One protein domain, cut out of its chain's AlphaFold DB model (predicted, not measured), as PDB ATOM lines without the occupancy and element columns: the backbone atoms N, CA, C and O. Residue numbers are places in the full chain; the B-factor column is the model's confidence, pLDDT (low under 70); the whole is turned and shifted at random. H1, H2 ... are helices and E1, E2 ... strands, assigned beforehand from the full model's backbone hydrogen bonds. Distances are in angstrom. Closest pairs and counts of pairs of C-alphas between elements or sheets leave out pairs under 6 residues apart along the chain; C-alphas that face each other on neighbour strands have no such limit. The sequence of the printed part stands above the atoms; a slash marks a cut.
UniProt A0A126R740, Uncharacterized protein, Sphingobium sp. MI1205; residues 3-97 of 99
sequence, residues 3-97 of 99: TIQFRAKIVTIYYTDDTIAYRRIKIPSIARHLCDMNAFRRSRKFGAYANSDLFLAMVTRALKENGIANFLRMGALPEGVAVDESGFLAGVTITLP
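AT A GLANCE: This is residues 3 to 97 of the 99 residues of an uncharacterized protein of Sphingobium sp. MI1205 (UniProt A0A126R740). Picture two small sheets of three strands each, joined at a bend where E1 of the first runs on into E2 of the second, with the hairpin of E2 and E3 reaching out to one end of the length and H1 lying toward the other end. H2 grazes the first sheet, and H1 and H2 are joined by a long link. The printed part has 95 residues, with two named helices and six named strands in the order E1, E2, E3, H1, H2, E4, E5, E6. The sheets run E1, E6, E5 and E2, E3, E4, both antiparallel throughout, and the class is mixed, helices and strands. The whole is only just compact, close to loose, with a radius of gyration of the C-alphas of 14.9 A and spans of 51 by 25 by 21 A.

HOW THE PARTS SIT: Start at the first printed residue with E1, residues 3 to 8, an edge strand whose antiparallel neighbour is the inner strand E6, residues 90 to 96. Their directions stand at 157 degrees; look for N 4 and O 94 at 2.8 A and N 92 and O 6 at 2.8 A, both within hydrogen-bond range. On the other side of E6 is the edge strand E5, residues 81 to 84, antiparallel to E6 at 159 degrees, with N 82 and O 93 at 2.8 A; E5 and E6 form a hairpin. Beyond Lys 9, E1 runs on at 60 degrees into E2, residues 10 to 14, and the two meet only through their link. E2 forms a hairpin with E3, residues 20 to 26, antiparallel at 147 degrees, where N 13 and O 22 are 2.8 A apart. E3 is the inner strand of this second sheet, and its other neighbour is the edge strand E4, residues 71 to 73, antiparallel at 140 degrees, with N 25 and O 72 at 2.8 A. Between the sheets, the closest C-alphas of E1 and E3 are those of Ala 8 and Ile 25, 6.5 A apart, while E3 and E6 are only just apart, at 8.4 A. H1, residues 37 to 42, only grazes the first sheet with its residues 37 to 40; the closest C-alphas of E1 and H1 are those of Thr 3 and Ala 39, 7.5 A apart. H2, residues 54 to 65, only grazes the same sheet with its residues 59 to 63; the closest C-alphas of H2 and E6 are those of Leu 63 and Leu 96, 7.7 A apart. H1 and H2 are apart, and neither is on the second sheet. In H2 every O i to N i+4 pair is within hydrogen-bond range; in H1, 1 of 2 is.

IN THESE COORDINATES: Find C-alpha 3 at (139.712, 119.604, 167.256); from there E1 runs 16.1 A to C-alpha 8. E2 covers 13.1 A and E3 17.6 A, ending at C-alpha 26, at (124.383, 116.838, 175.411). H2 begins at C-alpha 54, at (139.664, 133.835, 178.021), and runs 16.5 A to C-alpha 65. H1, E4 and E5 are shorter. E6 is the last element, 19.2 A long, and ends at C-alpha 96, at (136.658, 124.272, 164.113).

THE WHOLE: The outline is only just a rod. Its two C-alphas farthest apart are those of Asp 17 and Ala 48, at 51.5 A, while the first and last printed C-alphas, of Thr 3 and Pro 97, are 9.2 A apart. The printed part has no cut. The link from H1 to H2, of 11 residues, is long. The mean pLDDT of the printed part is 90.1, and no printed residue is under 70.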
ATOM      1  N   THR A   3     140.579 120.723 166.887       92.25
ATOM      2  CA  THR A   3     139.712 119.604 167.256       92.25
ATOM      3  C   THR A   3     139.331 119.656 168.728       92.25
ATOM      4  O   THR A   3     140.139 119.985 169.601       92.25
ATOM      5  N   ILE A   4     138.069 119.335 168.999       92.69
ATOM      6  CA  ILE A   4     137.524 119.141 170.341       92.69
ATOM      7  C   ILE A   4     136.880 117.763 170.373       92.69
ATOM      8  O   ILE A   4     136.025 117.460 169.541       92.69
ATOM      9  N   GLN A   5     137.298 116.927 171.315       93.50
ATOM     10  CA  GLN A   5     136.879 115.535 171.409       93.50
ATOM     11  C   GLN A   5     136.298 115.241 172.783       93.50
ATOM     12  O   GLN A   5     136.871 115.600 173.810       93.50
ATOM     13  N   PHE A   6     135.155 114.564 172.808       93.81
ATOM     14  CA  PHE A   6     134.551 114.080 174.044       93.81
ATOM     15  C   PHE A   6     133.666 112.865 173.780       93.81
ATOM     16  O   PHE A   6     133.299 112.569 172.647       93.81
ATOM     17  N   ARG A   7     133.308 112.157 174.851       92.19
ATOM     18  CA  ARG A   7     132.357 111.044 174.801       92.19
ATOM     19  C   ARG A   7     131.076 111.427 175.518       92.19
ATOM     20  O   ARG A   7     131.131 112.010 176.600       92.19
ATOM     21  N   ALA A   8     129.931 111.100 174.933       92.44
ATOM     22  CA  ALA A   8     128.639 111.424 175.521       92.44
ATOM     23  C   ALA A   8     127.573 110.376 175.189       92.44
ATOM     24  O   ALA A   8     127.639 109.674 174.183       92.44
ATOM     25  N   LYS A   9     126.570 110.269 176.064       92.06
ATOM     26  CA  LYS A   9     125.436 109.364 175.866       92.06
ATOM     27  C   LYS A   9     124.434 109.978 174.887       92.06
ATOM     28  O   LYS A   9     124.054 111.140 175.038       92.06
ATOM     29  N   ILE A  10     123.965 109.171 173.936       92.62
ATOM     30  CA  ILE A  10     122.847 109.537 173.065       92.62
ATOM     31  C   ILE A  10     121.540 109.348 173.834       92.62
ATOM     32  O   ILE A  10     121.300 108.303 174.440       92.62
ATOM     33  N   VAL A  11     120.693 110.372 173.809       92.94
ATOM     34  CA  VAL A  11     119.374 110.365 174.441       92.94
ATOM     35  C   VAL A  11     118.310 110.448 173.354       92.94
ATOM     36  O   VAL A  11     118.306 111.393 172.561       92.94
ATOM     37  N   THR A  12     117.408 109.471 173.332       93.62
ATOM     38  CA  THR A  12     116.218 109.484 172.474       93.62
ATOM     39  C   THR A  12     115.118 110.292 173.150       93.62
ATOM     40  O   THR A  12     114.832 110.093 174.328       93.62
ATOM     41  N   ILE A  13     114.540 111.228 172.408       93.00
ATOM     42  CA  ILE A  13     113.408 112.052 172.816       93.00
ATOM     43  C   ILE A  13     112.179 111.548 172.072       93.00
ATOM     44  O   ILE A  13     112.231 111.354 170.855       93.00
ATOM     45  N   TYR A  14     111.098 111.365 172.820       93.38
ATOM     46  CA  TYR A  14     109.809 110.898 172.331       93.38
ATOM     47  C   TYR A  14     108.792 112.041 172.381       93.38
ATOM     48  O   TYR A  14     108.930 112.971 173.182       93.38
ATOM     49  N   TYR A  15     107.806 111.987 171.496       92.50
ATOM     50  CA  TYR A  15     106.588 112.782 171.589       92.50
ATOM     51  C   TYR A  15     105.671 112.214 172.682       92.50
ATOM     52  O   TYR A  15     105.928 111.152 173.243       92.50
ATOM     53  N   THR A  16     104.599 112.938 173.009       92.75
ATOM     54  CA  THR A  16     103.634 112.534 174.047       92.75
ATOM     55  C   THR A  16     102.889 111.236 173.707       92.75
ATOM     56  O   THR A  16     102.333 110.606 174.597       92.75
ATOM     57  N   ASP A  17     102.871 110.844 172.434       94.44
ATOM     58  CA  ASP A  17     102.268 109.612 171.912       94.44
ATOM     59  C   ASP A  17     103.273 108.444 171.806       94.44
ATOM     60  O   ASP A  17     103.040 107.492 171.066       94.44
ATOM     61  N   ASP A  18     104.408 108.538 172.506       88.88
ATOM     62  CA  ASP A  18     105.522 107.578 172.500       88.88
ATOM     63  C   ASP A  18     106.220 107.375 171.141       88.88
ATOM     64  O   ASP A  18     107.108 106.526 171.004       88.88
ATOM     65  N   THR A  19     105.920 108.194 170.128       92.69
ATOM     66  CA  THR A  19     106.657 108.158 168.858       92.69
ATOM     67  C   THR A  19     108.014 108.867 168.970       92.69
ATOM     68  O   THR A  19     108.196 109.815 169.738       92.69
ATOM     69  N   ILE A  20     109.028 108.403 168.226       90.81
ATOM     70  CA  ILE A  20     110.386 108.973 168.296       90.81
ATOM     71  C   ILE A  20     110.404 110.360 167.642       90.81
ATOM     72  O   ILE A  20     110.247 110.486 166.430       90.81
ATOM     73  N   ALA A  21     110.708 111.392 168.430       91.19
ATOM     74  CA  ALA A  21     110.880 112.752 167.932       91.19
ATOM     75  C   ALA A  21     112.279 112.980 167.351       91.19
ATOM     76  O   ALA A  21     112.442 113.441 166.218       91.19
ATOM     77  N   TYR A  22     113.319 112.708 168.145       91.19
ATOM     78  CA  TYR A  22     114.715 112.813 167.711       91.19
ATOM     79  C   TYR A  22     115.696 112.229 168.727       91.19
ATOM     80  O   TYR A  22     115.410 112.103 169.912       91.19
ATOM     81  N   ARG A  23     116.917 111.945 168.265       93.38
ATOM     82  CA  ARG A  23     118.066 111.610 169.118       93.38
ATOM     83  C   ARG A  23     118.946 112.843 169.303       93.38
ATOM     84  O   ARG A  23     119.183 113.587 168.345       93.38
ATOM     85  N   ARG A  24     119.434 113.064 170.523       93.25
ATOM     86  CA  ARG A  24     120.343 114.170 170.848       93.25
ATOM     87  C   ARG A  24     121.524 113.740 171.705       93.25
ATOM     88  O   ARG A  24     121.420 112.800 172.489       93.25
ATOM     89  N   ILE A  25     122.604 114.504 171.618       93.06
ATOM     90  CA  ILE A  25     123.771 114.426 172.494       93.06
ATOM     91  C   ILE A  25     123.881 115.735 173.270       93.06
ATOM     92  O   ILE A  25     123.784 116.811 172.684       93.06
ATOM     93  N   LYS A  26     124.077 115.661 174.589       91.50
ATOM     94  CA  LYS A  26     124.383 116.838 175.411       91.50
ATOM     95  C   LYS A  26     125.873 117.148 175.308       91.50
ATOM     96  O   LYS A  26     126.694 116.265 175.545       91.50
ATOM     97  N   ILE A  27     126.204 118.395 174.997       89.81
ATOM     98  CA  ILE A  27     127.589 118.858 174.981       89.81
ATOM     99  C   ILE A  27     128.021 119.120 176.433       89.81
ATOM    100  O   ILE A  27     127.297 119.801 177.170       89.81
ATOM    101  N   PRO A  28     129.143 118.536 176.895       89.50
ATOM    102  CA  PRO A  28     129.665 118.803 178.229       89.50
ATOM    103  C   PRO A  28     130.178 120.243 178.336       89.50
ATOM    104  O   PRO A  28     130.369 120.932 177.336       89.50
ATOM    105  N   SER A  29     130.445 120.697 179.562       89.31
ATOM    106  CA  SER A  29     131.183 121.949 179.743       89.31
ATOM    107  C   SER A  29     132.546 121.831 179.057       89.31
ATOM    108  O   SER A  29     133.307 120.906 179.350       89.31
ATOM    109  N   ILE A  30     132.831 122.735 178.119       89.75
ATOM    110  CA  ILE A  30     134.081 122.704 177.361       89.75
ATOM    111  C   ILE A  30     135.233 123.050 178.299       89.75
ATOM    112  O   ILE A  30     135.248 124.100 178.939       89.75
ATOM    113  N   ALA A  31     136.213 122.156 178.356       89.94
ATOM    114  CA  ALA A  31     137.407 122.292 179.172       89.94
ATOM    115  C   ALA A  31     138.654 122.051 178.318       89.94
ATOM    116  O   ALA A  31     138.602 121.357 177.305       89.94
ATOM    117  N   ARG A  32     139.801 122.589 178.755       90.50
ATOM    118  CA  ARG A  32     141.063 122.535 177.993       90.50
ATOM    119  C   ARG A  32     141.493 121.107 177.626       90.50
ATOM    120  O   ARG A  32     142.042 120.913 176.554       90.50
ATOM    121  N   HIS A  33     141.207 120.116 178.473       90.06
ATOM    122  CA  HIS A  33     141.567 118.712 178.227       90.06
ATOM    123  C   HIS A  33     140.755 118.041 177.105       90.06
ATOM    124  O   HIS A  33     141.141 116.977 176.639       90.06
ATOM    125  N   LEU A  34     139.635 118.642 176.689       91.38
ATOM    126  CA  LEU A  34     138.841 118.176 175.548       91.38
ATOM    127  C   LEU A  34     139.359 118.749 174.224       91.38
ATOM    128  O   LEU A  34     138.988 118.266 173.160       91.38
ATOM    129  N   CYS A  35     140.179 119.798 174.280       91.62
ATOM    130  CA  CYS A  35     140.703 120.494 173.115       91.62
ATOM    131  C   CYS A  35     142.100 119.973 172.760       91.62
ATOM    132  O   CYS A  35     142.935 119.773 173.644       91.62
ATOM    133  N   ASP A  36     142.413 119.870 171.467       92.62
ATOM    134  CA  ASP A  36     143.799 119.702 171.020       92.62
ATOM    135  C   ASP A  36     144.586 121.002 171.240       92.62
ATOM    136  O   ASP A  36     144.720 121.863 170.363       92.62
ATOM    137  N   MET A  37     145.124 121.156 172.448       91.31
ATOM    138  CA  MET A  37     145.856 122.354 172.848       91.31
ATOM    139  C   MET A  37     147.081 122.632 171.964       91.31
ATOM    140  O   MET A  37     147.486 123.787 171.851       91.31
ATOM    141  N   ASN A  38     147.664 121.628 171.302       91.50
ATOM    142  CA  ASN A  38     148.794 121.840 170.394       91.50
ATOM    143  C   ASN A  38     148.343 122.476 169.075       91.50
ATOM    144  O   ASN A  38     149.047 123.329 168.527       91.50
ATOM    145  N   ALA A  39     147.174 122.093 168.564       90.81
ATOM    146  CA  ALA A  39     146.555 122.769 167.430       90.81
ATOM    147  C   ALA A  39     146.094 124.187 167.812       90.81
ATOM    148  O   ALA A  39     146.425 125.147 167.118       90.81
ATOM    149  N   PHE A  40     145.426 124.350 168.960       91.69
ATOM    150  CA  PHE A  40     144.938 125.657 169.422       91.69
ATOM    151  C   PHE A  40     146.055 126.672 169.691       91.69
ATOM    152  O   PHE A  40     145.902 127.834 169.319       91.69
ATOM    153  N   ARG A  41     147.199 126.259 170.251       91.62
ATOM    154  CA  ARG A  41     148.363 127.146 170.458       91.62
ATOM    155  C   ARG A  41     148.972 127.672 169.158       91.62
ATOM    156  O   ARG A  41     149.501 128.776 169.151       91.62
ATOM    157  N   ARG A  42     148.902 126.894 168.074       91.19
ATOM    158  CA  ARG A  42     149.428 127.274 166.750       91.19
ATOM    159  C   ARG A  42     148.432 128.072 165.911       91.19
ATOM    160  O   ARG A  42     148.809 128.597 164.871       91.19
ATOM    161  N   SER A  43     147.179 128.145 166.354       90.00
ATOM    162  CA  SER A  43     146.113 128.815 165.616       90.00
ATOM    163  C   SER A  43     146.305 130.326 165.572       90.00
ATOM    164  O   SER A  43     146.737 130.937 166.555       90.00
ATOM    165  N   ARG A  44     145.915 130.949 164.458       87.81
ATOM    166  CA  ARG A  44     145.997 132.410 164.321       87.81
ATOM    167  C   ARG A  44     145.017 133.105 165.264       87.81
ATOM    168  O   ARG A  44     145.353 134.120 165.869       87.81
ATOM    169  N   LYS A  45     143.813 132.543 165.403       88.00
ATOM    170  CA  LYS A  45     142.719 133.136 166.183       88.00
ATOM    171  C   LYS A  45     142.831 132.877 167.686       88.00
ATOM    172  O   LYS A  45     142.530 133.765 168.479       88.00
ATOM    173  N   PHE A  46     143.242 131.675 168.096       89.88
ATOM    174  CA  PHE A  46     143.232 131.264 169.507       89.88
ATOM    175  C   PHE A  46     144.626 131.130 170.129       89.88
ATOM    176  O   PHE A  46     144.713 131.028 171.351       89.88
ATOM    177  N   GLY A  47     145.708 131.160 169.340       89.00
ATOM    178  CA  GLY A  47     147.070 130.904 169.818       89.00
ATOM    179  C   GLY A  47     147.497 131.829 170.955       89.00
ATOM    180  O   GLY A  47     147.935 131.355 172.002       89.00
ATOM    181  N   ALA A  48     147.251 133.135 170.807       89.12
ATOM    182  CA  ALA A  48     147.546 134.136 171.836       89.12
ATOM    183  C   ALA A  48     146.758 133.918 173.142       89.12
ATOM    184  O   ALA A  48     147.212 134.291 174.222       89.12
ATOM    185  N   TYR A  49     145.585 133.287 173.055       89.81
ATOM    186  CA  TYR A  49     144.696 133.063 174.191       89.81
ATOM    187  C   TYR A  49     144.830 131.670 174.791       89.81
ATOM    188  O   TYR A  49     144.270 131.448 175.854       89.81
ATOM    189  N   ALA A  50     145.559 130.736 174.173       87.25
ATOM    190  CA  ALA A  50     145.565 129.323 174.561       87.25
ATOM    191  C   ALA A  50     145.936 129.075 176.039       87.25
ATOM    192  O   ALA A  50     145.448 128.119 176.644       87.25
ATOM    193  N   ASN A  51     146.753 129.953 176.630       87.19
ATOM    194  CA  ASN A  51     147.157 129.888 178.040       87.19
ATOM    195  C   ASN A  51     146.373 130.856 178.954       87.19
ATOM    196  O   ASN A  51     146.612 130.885 180.154       87.19
ATOM    197  N   SER A  52     145.443 131.641 178.405       89.25
ATOM    198  CA  SER A  52     144.587 132.578 179.139       89.25
ATOM    199  C   SER A  52     143.277 131.913 179.568       89.25
ATOM    200  O   SER A  52     142.804 130.953 178.949       89.25
ATOM    201  N   ASP A  53     142.635 132.448 180.603       87.06
ATOM    202  CA  ASP A  53     141.281 132.051 181.012       87.06
ATOM    203  C   ASP A  53     140.208 132.470 180.003       87.06
ATOM    204  O   ASP A  53     139.156 131.837 179.908       87.06
ATOM    205  N   LEU A  54     140.523 133.442 179.139       89.44
ATOM    206  CA  LEU A  54     139.664 133.835 178.021       89.44
ATOM    207  C   LEU A  54     139.542 132.750 176.940       89.44
ATOM    208  O   LEU A  54     138.600 132.787 176.148       89.44
ATOM    209  N   PHE A  55     140.446 131.762 176.912       91.81
ATOM    210  CA  PHE A  55     140.428 130.677 175.930       91.81
ATOM    211  C   PHE A  55     139.071 129.972 175.857       91.81
ATOM    212  O   PHE A  55     138.498 129.824 174.779       91.81
ATOM    213  N   LEU A  56     138.536 129.562 177.010       91.69
ATOM    214  CA  LEU A  56     137.305 128.771 177.069       91.69
ATOM    215  C   LEU A  56     136.092 129.587 176.619       91.69
ATOM    216  O   LEU A  56     135.241 129.073 175.892       91.69
ATOM    217  N   ALA A  57     136.040 130.870 176.984       90.75
ATOM    218  CA  ALA A  57     135.012 131.790 176.511       90.75
ATOM    219  C   ALA A  57     135.072 131.969 174.983       90.75
ATOM    220  O   ALA A  57     134.040 131.902 174.315       90.75
ATOM    221  N   MET A  58     136.275 132.115 174.419       90.94
ATOM    222  CA  MET A  58     136.485 132.248 172.972       90.94
ATOM    223  C   MET A  58     136.087 130.987 172.203       90.94
ATOM    224  O   MET A  58     135.400 131.081 171.186       90.94
ATOM    225  N   VAL A  59     136.465 129.806 172.697       91.19
ATOM    226  CA  VAL A  59     136.071 128.525 172.092       91.19
ATOM    227  C   VAL A  59     134.558 128.335 172.171       91.19
ATOM    228  O   VAL A  59     133.930 128.001 171.172       91.19
ATOM    229  N   THR A  60     133.944 128.622 173.320       90.69
ATOM    230  CA  THR A  60     132.485 128.511 173.495       90.69
ATOM    231  C   THR A  60     131.732 129.451 172.555       90.69
ATOM    232  O   THR A  60     130.703 129.079 171.990       90.69
ATOM    233  N   ARG A  61     132.247 130.668 172.352       90.62
ATOM    234  CA  ARG A  61     131.699 131.609 171.375       90.62
ATOM    235  C   ARG A  61     131.828 131.074 169.947       90.62
ATOM    236  O   ARG A  61     130.838 131.081 169.225       90.62
ATOM    237  N   ALA A  62     133.000 130.569 169.568       90.19
ATOM    238  CA  ALA A  62     133.222 130.000 168.240       90.19
ATOM    239  C   ALA A  62     132.313 128.790 167.968       90.19
ATOM    240  O   ALA A  62     131.778 128.666 166.871       90.19
ATOM    241  N   LEU A  63     132.076 127.932 168.964       89.75
ATOM    242  CA  LEU A  63     131.123 126.823 168.849       89.75
ATOM    243  C   LEU A  63     129.712 127.333 168.532       89.75
ATOM    244  O   LEU A  63     129.105 126.879 167.565       89.75
ATOM    245  N   LYS A  64     129.229 128.341 169.269       89.38
ATOM    246  CA  LYS A  64     127.917 128.953 169.009       89.38
ATOM    247  C   LYS A  64     127.827 129.588 167.620       89.38
ATOM    248  O   LYS A  64     126.807 129.428 166.959       89.38
ATOM    249  N   GLU A  65     128.884 130.268 167.169       88.94
ATOM    250  CA  GLU A  65     128.970 130.850 165.818       88.94
ATOM    251  C   GLU A  65     128.884 129.775 164.716       88.94
ATOM    252  O   GLU A  65     128.351 130.047 163.646       88.94
ATOM    253  N   ASN A  66     129.332 128.544 164.991       85.38
ATOM    254  CA  ASN A  66     129.219 127.393 164.084       85.38
ATOM    255  C   ASN A  66     127.925 126.577 164.304       85.38
ATOM    256  O   ASN A  66     127.826 125.432 163.871       85.38
ATOM    257  N   GLY A  67     126.930 127.127 165.009       84.81
ATOM    258  CA  GLY A  67     125.655 126.447 165.270       84.81
ATOM    259  C   GLY A  67     125.739 125.314 166.300       84.81
ATOM    260  O   GLY A  67     124.776 124.569 166.484       84.81
ATOM    261  N   ILE A  68     126.863 125.184 167.005       87.44
ATOM    262  CA  ILE A  68     127.073 124.175 168.040       87.44
ATOM    263  C   ILE A  68     126.629 124.757 169.387       87.44
ATOM    264  O   ILE A  68     127.335 125.533 170.032       87.44
ATOM    265  N   ALA A  69     125.408 124.401 169.786       84.12
ATOM    266  CA  ALA A  69     124.770 124.855 171.020       84.12
ATOM    267  C   ALA A  69     125.009 123.874 172.188       84.12
ATOM    268  O   ALA A  69     126.015 123.182 172.245       84.12
ATOM    269  N   ASN A  70     124.080 123.794 173.147       87.12
ATOM    270  CA  ASN A  70     124.185 122.881 174.297       87.12
ATOM    271  C   ASN A  70     123.872 121.416 173.943       87.12
ATOM    272  O   ASN A  70     124.191 120.501 174.708       87.12
ATOM    273  N   PHE A  71     123.205 121.192 172.810       89.12
ATOM    274  CA  PHE A  71     122.790 119.875 172.347       89.12
ATOM    275  C   PHE A  71     123.057 119.736 170.851       89.12
ATOM    276  O   PHE A  71     122.813 120.669 170.090       89.12
ATOM    277  N   LEU A  72     123.495 118.550 170.440       90.19
ATOM    278  CA  LEU A  72     123.618 118.145 169.043       90.19
ATOM    279  C   LEU A  72     122.456 117.219 168.701       90.19
ATOM    280  O   LEU A  72     122.250 116.219 169.390       90.19
ATOM    281  N   ARG A  73     121.686 117.539 167.659       91.25
ATOM    282  CA  ARG A  73     120.629 116.659 167.143       91.25
ATOM    283  C   ARG A  73     121.239 115.736 166.092       91.25
ATOM    284  O   ARG A  73     121.778 116.215 165.106       91.25
ATOM    285  N   MET A  74     121.109 114.424 166.272       88.38
ATOM    286  CA  MET A  74     121.770 113.435 165.405       88.38
ATOM    287  C   MET A  74     121.298 113.483 163.944       88.38
ATOM    288  O   MET A  74     122.063 113.172 163.045       88.38
ATOM    289  N   GLY A  75     120.054 113.909 163.698       84.88
ATOM    290  CA  GLY A  75     119.515 114.087 162.342       84.88
ATOM    291  C   GLY A  75     119.845 115.433 161.686       84.88
ATOM    292  O   GLY A  75     119.390 115.684 160.578       84.88
ATOM    293  N   ALA A  76     120.564 116.321 162.377       86.69
ATOM    294  CA  ALA A  76     120.909 117.660 161.899       86.69
ATOM    295  C   ALA A  76     122.244 118.100 162.519       86.69
ATOM    296  O   ALA A  76     122.302 119.057 163.296       86.69
ATOM    297  N   LEU A  77     123.305 117.336 162.243       88.69
ATOM    298  CA  LEU A  77     124.638 117.657 162.741       88.69
ATOM    299  C   LEU A  77     125.191 118.890 162.001       88.69
ATOM    300  O   LEU A  77     125.135 118.922 160.770       88.69
ATOM    301  N   PRO A  78     125.715 119.898 162.724       86.75
ATOM    302  CA  PRO A  78     126.394 121.036 162.112       86.75
ATOM    303  C   PRO A  78     127.634 120.600 161.327       86.75
ATOM    304  O   PRO A  78     128.230 119.556 161.608       86.75
ATOM    305  N   GLU A  79     128.062 121.433 160.380       86.19
ATOM    306  CA  GLU A  79     129.297 121.193 159.635       86.19
ATOM    307  C   GLU A  79     130.502 121.107 160.589       86.19
ATOM    308  O   GLU A  79     130.616 121.858 161.559       86.19
ATOM    309  N   GLY A  80     131.398 120.152 160.332       86.44
ATOM    310  CA  GLY A  80     132.573 119.914 161.171       86.44
ATOM    311  C   GLY A  80     132.313 119.068 162.423       86.44
ATOM    312  O   GLY A  80     133.248 118.860 163.194       86.44
ATOM    313  N   VAL A  81     131.098 118.544 162.633       90.81
ATOM    314  CA  VAL A  81     130.793 117.605 163.726       90.81
ATOM    315  C   VAL A  81     130.724 116.172 163.202       90.81
ATOM    316  O   VAL A  81     129.897 115.848 162.355       90.81
ATOM    317  N   ALA A  82     131.556 115.295 163.759       91.81
ATOM    318  CA  ALA A  82     131.515 113.856 163.528       91.81
ATOM    319  C   ALA A  82     131.117 113.127 164.817       91.81
ATOM    320  O   ALA A  82     131.590 113.472 165.904       91.81
ATOM    321  N   VAL A  83     130.255 112.118 164.693       91.06
ATOM    322  CA  VAL A  83     129.803 111.289 165.813       91.06
ATOM    323  C   VAL A  83     129.991 109.818 165.461       91.06
ATOM    324  O   VAL A  83     129.471 109.352 164.453       91.06
ATOM    325  N   ASP A  84     130.718 109.100 166.309       91.56
ATOM    326  CA  ASP A  84     130.903 107.653 166.244       91.56
ATOM    327  C   ASP A  84     130.011 106.968 167.289       91.56
ATOM    328  O   ASP A  84     130.165 107.200 168.491       91.56
ATOM    329  N   GLU A  85     129.069 106.140 166.832       89.62
ATOM    330  CA  GLU A  85     128.111 105.404 167.670       89.62
ATOM    331  C   GLU A  85     128.541 103.953 167.962       89.62
ATOM    332  O   GLU A  85     127.772 103.203 168.558       89.62
ATOM    333  N   SER A  86     129.741 103.528 167.549       86.44
ATOM    334  CA  SER A  86     130.189 102.130 167.686       86.44
ATOM    335  C   SER A  86     130.364 101.663 169.141       86.44
ATOM    336  O   SER A  86     130.300 100.467 169.425       86.44
ATOM    337  N   GLY A  87     130.578 102.595 170.075       80.50
ATOM    338  CA  GLY A  87     130.765 102.319 171.500       80.50
ATOM    339  C   GLY A  87     129.522 102.569 172.359       80.50
ATOM    340  O   GLY A  87     128.552 103.196 171.947       80.50
ATOM    341  N   PHE A  88     129.587 102.151 173.629       83.25
ATOM    342  CA  PHE A  88     128.533 102.436 174.619       83.25
ATOM    343  C   PHE A  88     128.286 103.945 174.822       83.25
ATOM    344  O   PHE A  88     127.159 104.383 175.057       83.25
ATOM    345  N   LEU A  89     129.349 104.748 174.732       90.00
ATOM    346  CA  LEU A  89     129.270 106.203 174.641       90.00
ATOM    347  C   LEU A  89     129.666 106.622 173.232       90.00
ATOM    348  O   LEU A  89     130.670 106.135 172.714       90.00
ATOM    349  N   ALA A  90     128.929 107.574 172.669       90.69
ATOM    350  CA  ALA A  90     129.239 108.104 171.357       90.69
ATOM    351  C   ALA A  90     130.488 108.990 171.426       90.69
ATOM    352  O   ALA A  90     130.576 109.881 172.280       90.69
ATOM    353  N   GLY A  91     131.453 108.737 170.543       92.62
ATOM    354  CA  GLY A  91     132.642 109.564 170.370       92.62
ATOM    355  C   GLY A  91     132.314 110.766 169.494       92.62
ATOM    356  O   GLY A  91     132.011 110.605 168.318       92.62
ATOM    357  N   VAL A  92     132.366 111.971 170.052       92.50
ATOM    358  CA  VAL A  92     132.086 113.210 169.322       92.50
ATOM    359  C   VAL A  92     133.395 113.924 169.030       92.50
ATOM    360  O   VAL A  92     134.177 114.188 169.943       92.50
ATOM    361  N   THR A  93     133.609 114.266 167.761       93.94
ATOM    362  CA  THR A  93     134.718 115.107 167.306       93.94
ATOM    363  C   THR A  93     134.155 116.353 166.642       93.94
ATOM    364  O   THR A  93     133.418 116.266 165.666       93.94
ATOM    365  N   ILE A  94     134.517 117.517 167.166       92.62
ATOM    366  CA  ILE A  94     134.172 118.815 166.595       92.62
ATOM    367  C   ILE A  94     135.431 119.411 165.985       92.62
ATOM    368  O   ILE A  94     136.447 119.543 166.665       92.62
ATOM    369  N   THR A  95     135.346 119.803 164.721       92.12
ATOM    370  CA  THR A  95     136.411 120.476 163.986       92.12
ATOM    371  C   THR A  95     136.024 121.927 163.761       92.12
ATOM    372  O   THR A  95     135.054 122.220 163.069       92.12
ATOM    373  N   LEU A  96     136.800 122.841 164.332       88.44
ATOM    374  CA  LEU A  96     136.658 124.272 164.113       88.44
ATOM    375  C   LEU A  96     137.634 124.746 163.021       88.44
ATOM    376  O   LEU A  96     138.807 124.330 163.011       88.44
ATOM    377  N   PRO A  97     137.182 125.629 162.112       83.00
ATOM    378  CA  PRO A  97     138.054 126.254 161.131       83.00
ATOM    379  C   PRO A  97     138.988 127.266 161.812       83.00
ATOM    380  O   PRO A  97     138.574 128.042 162.674       83.00
TER     381      PRO A  97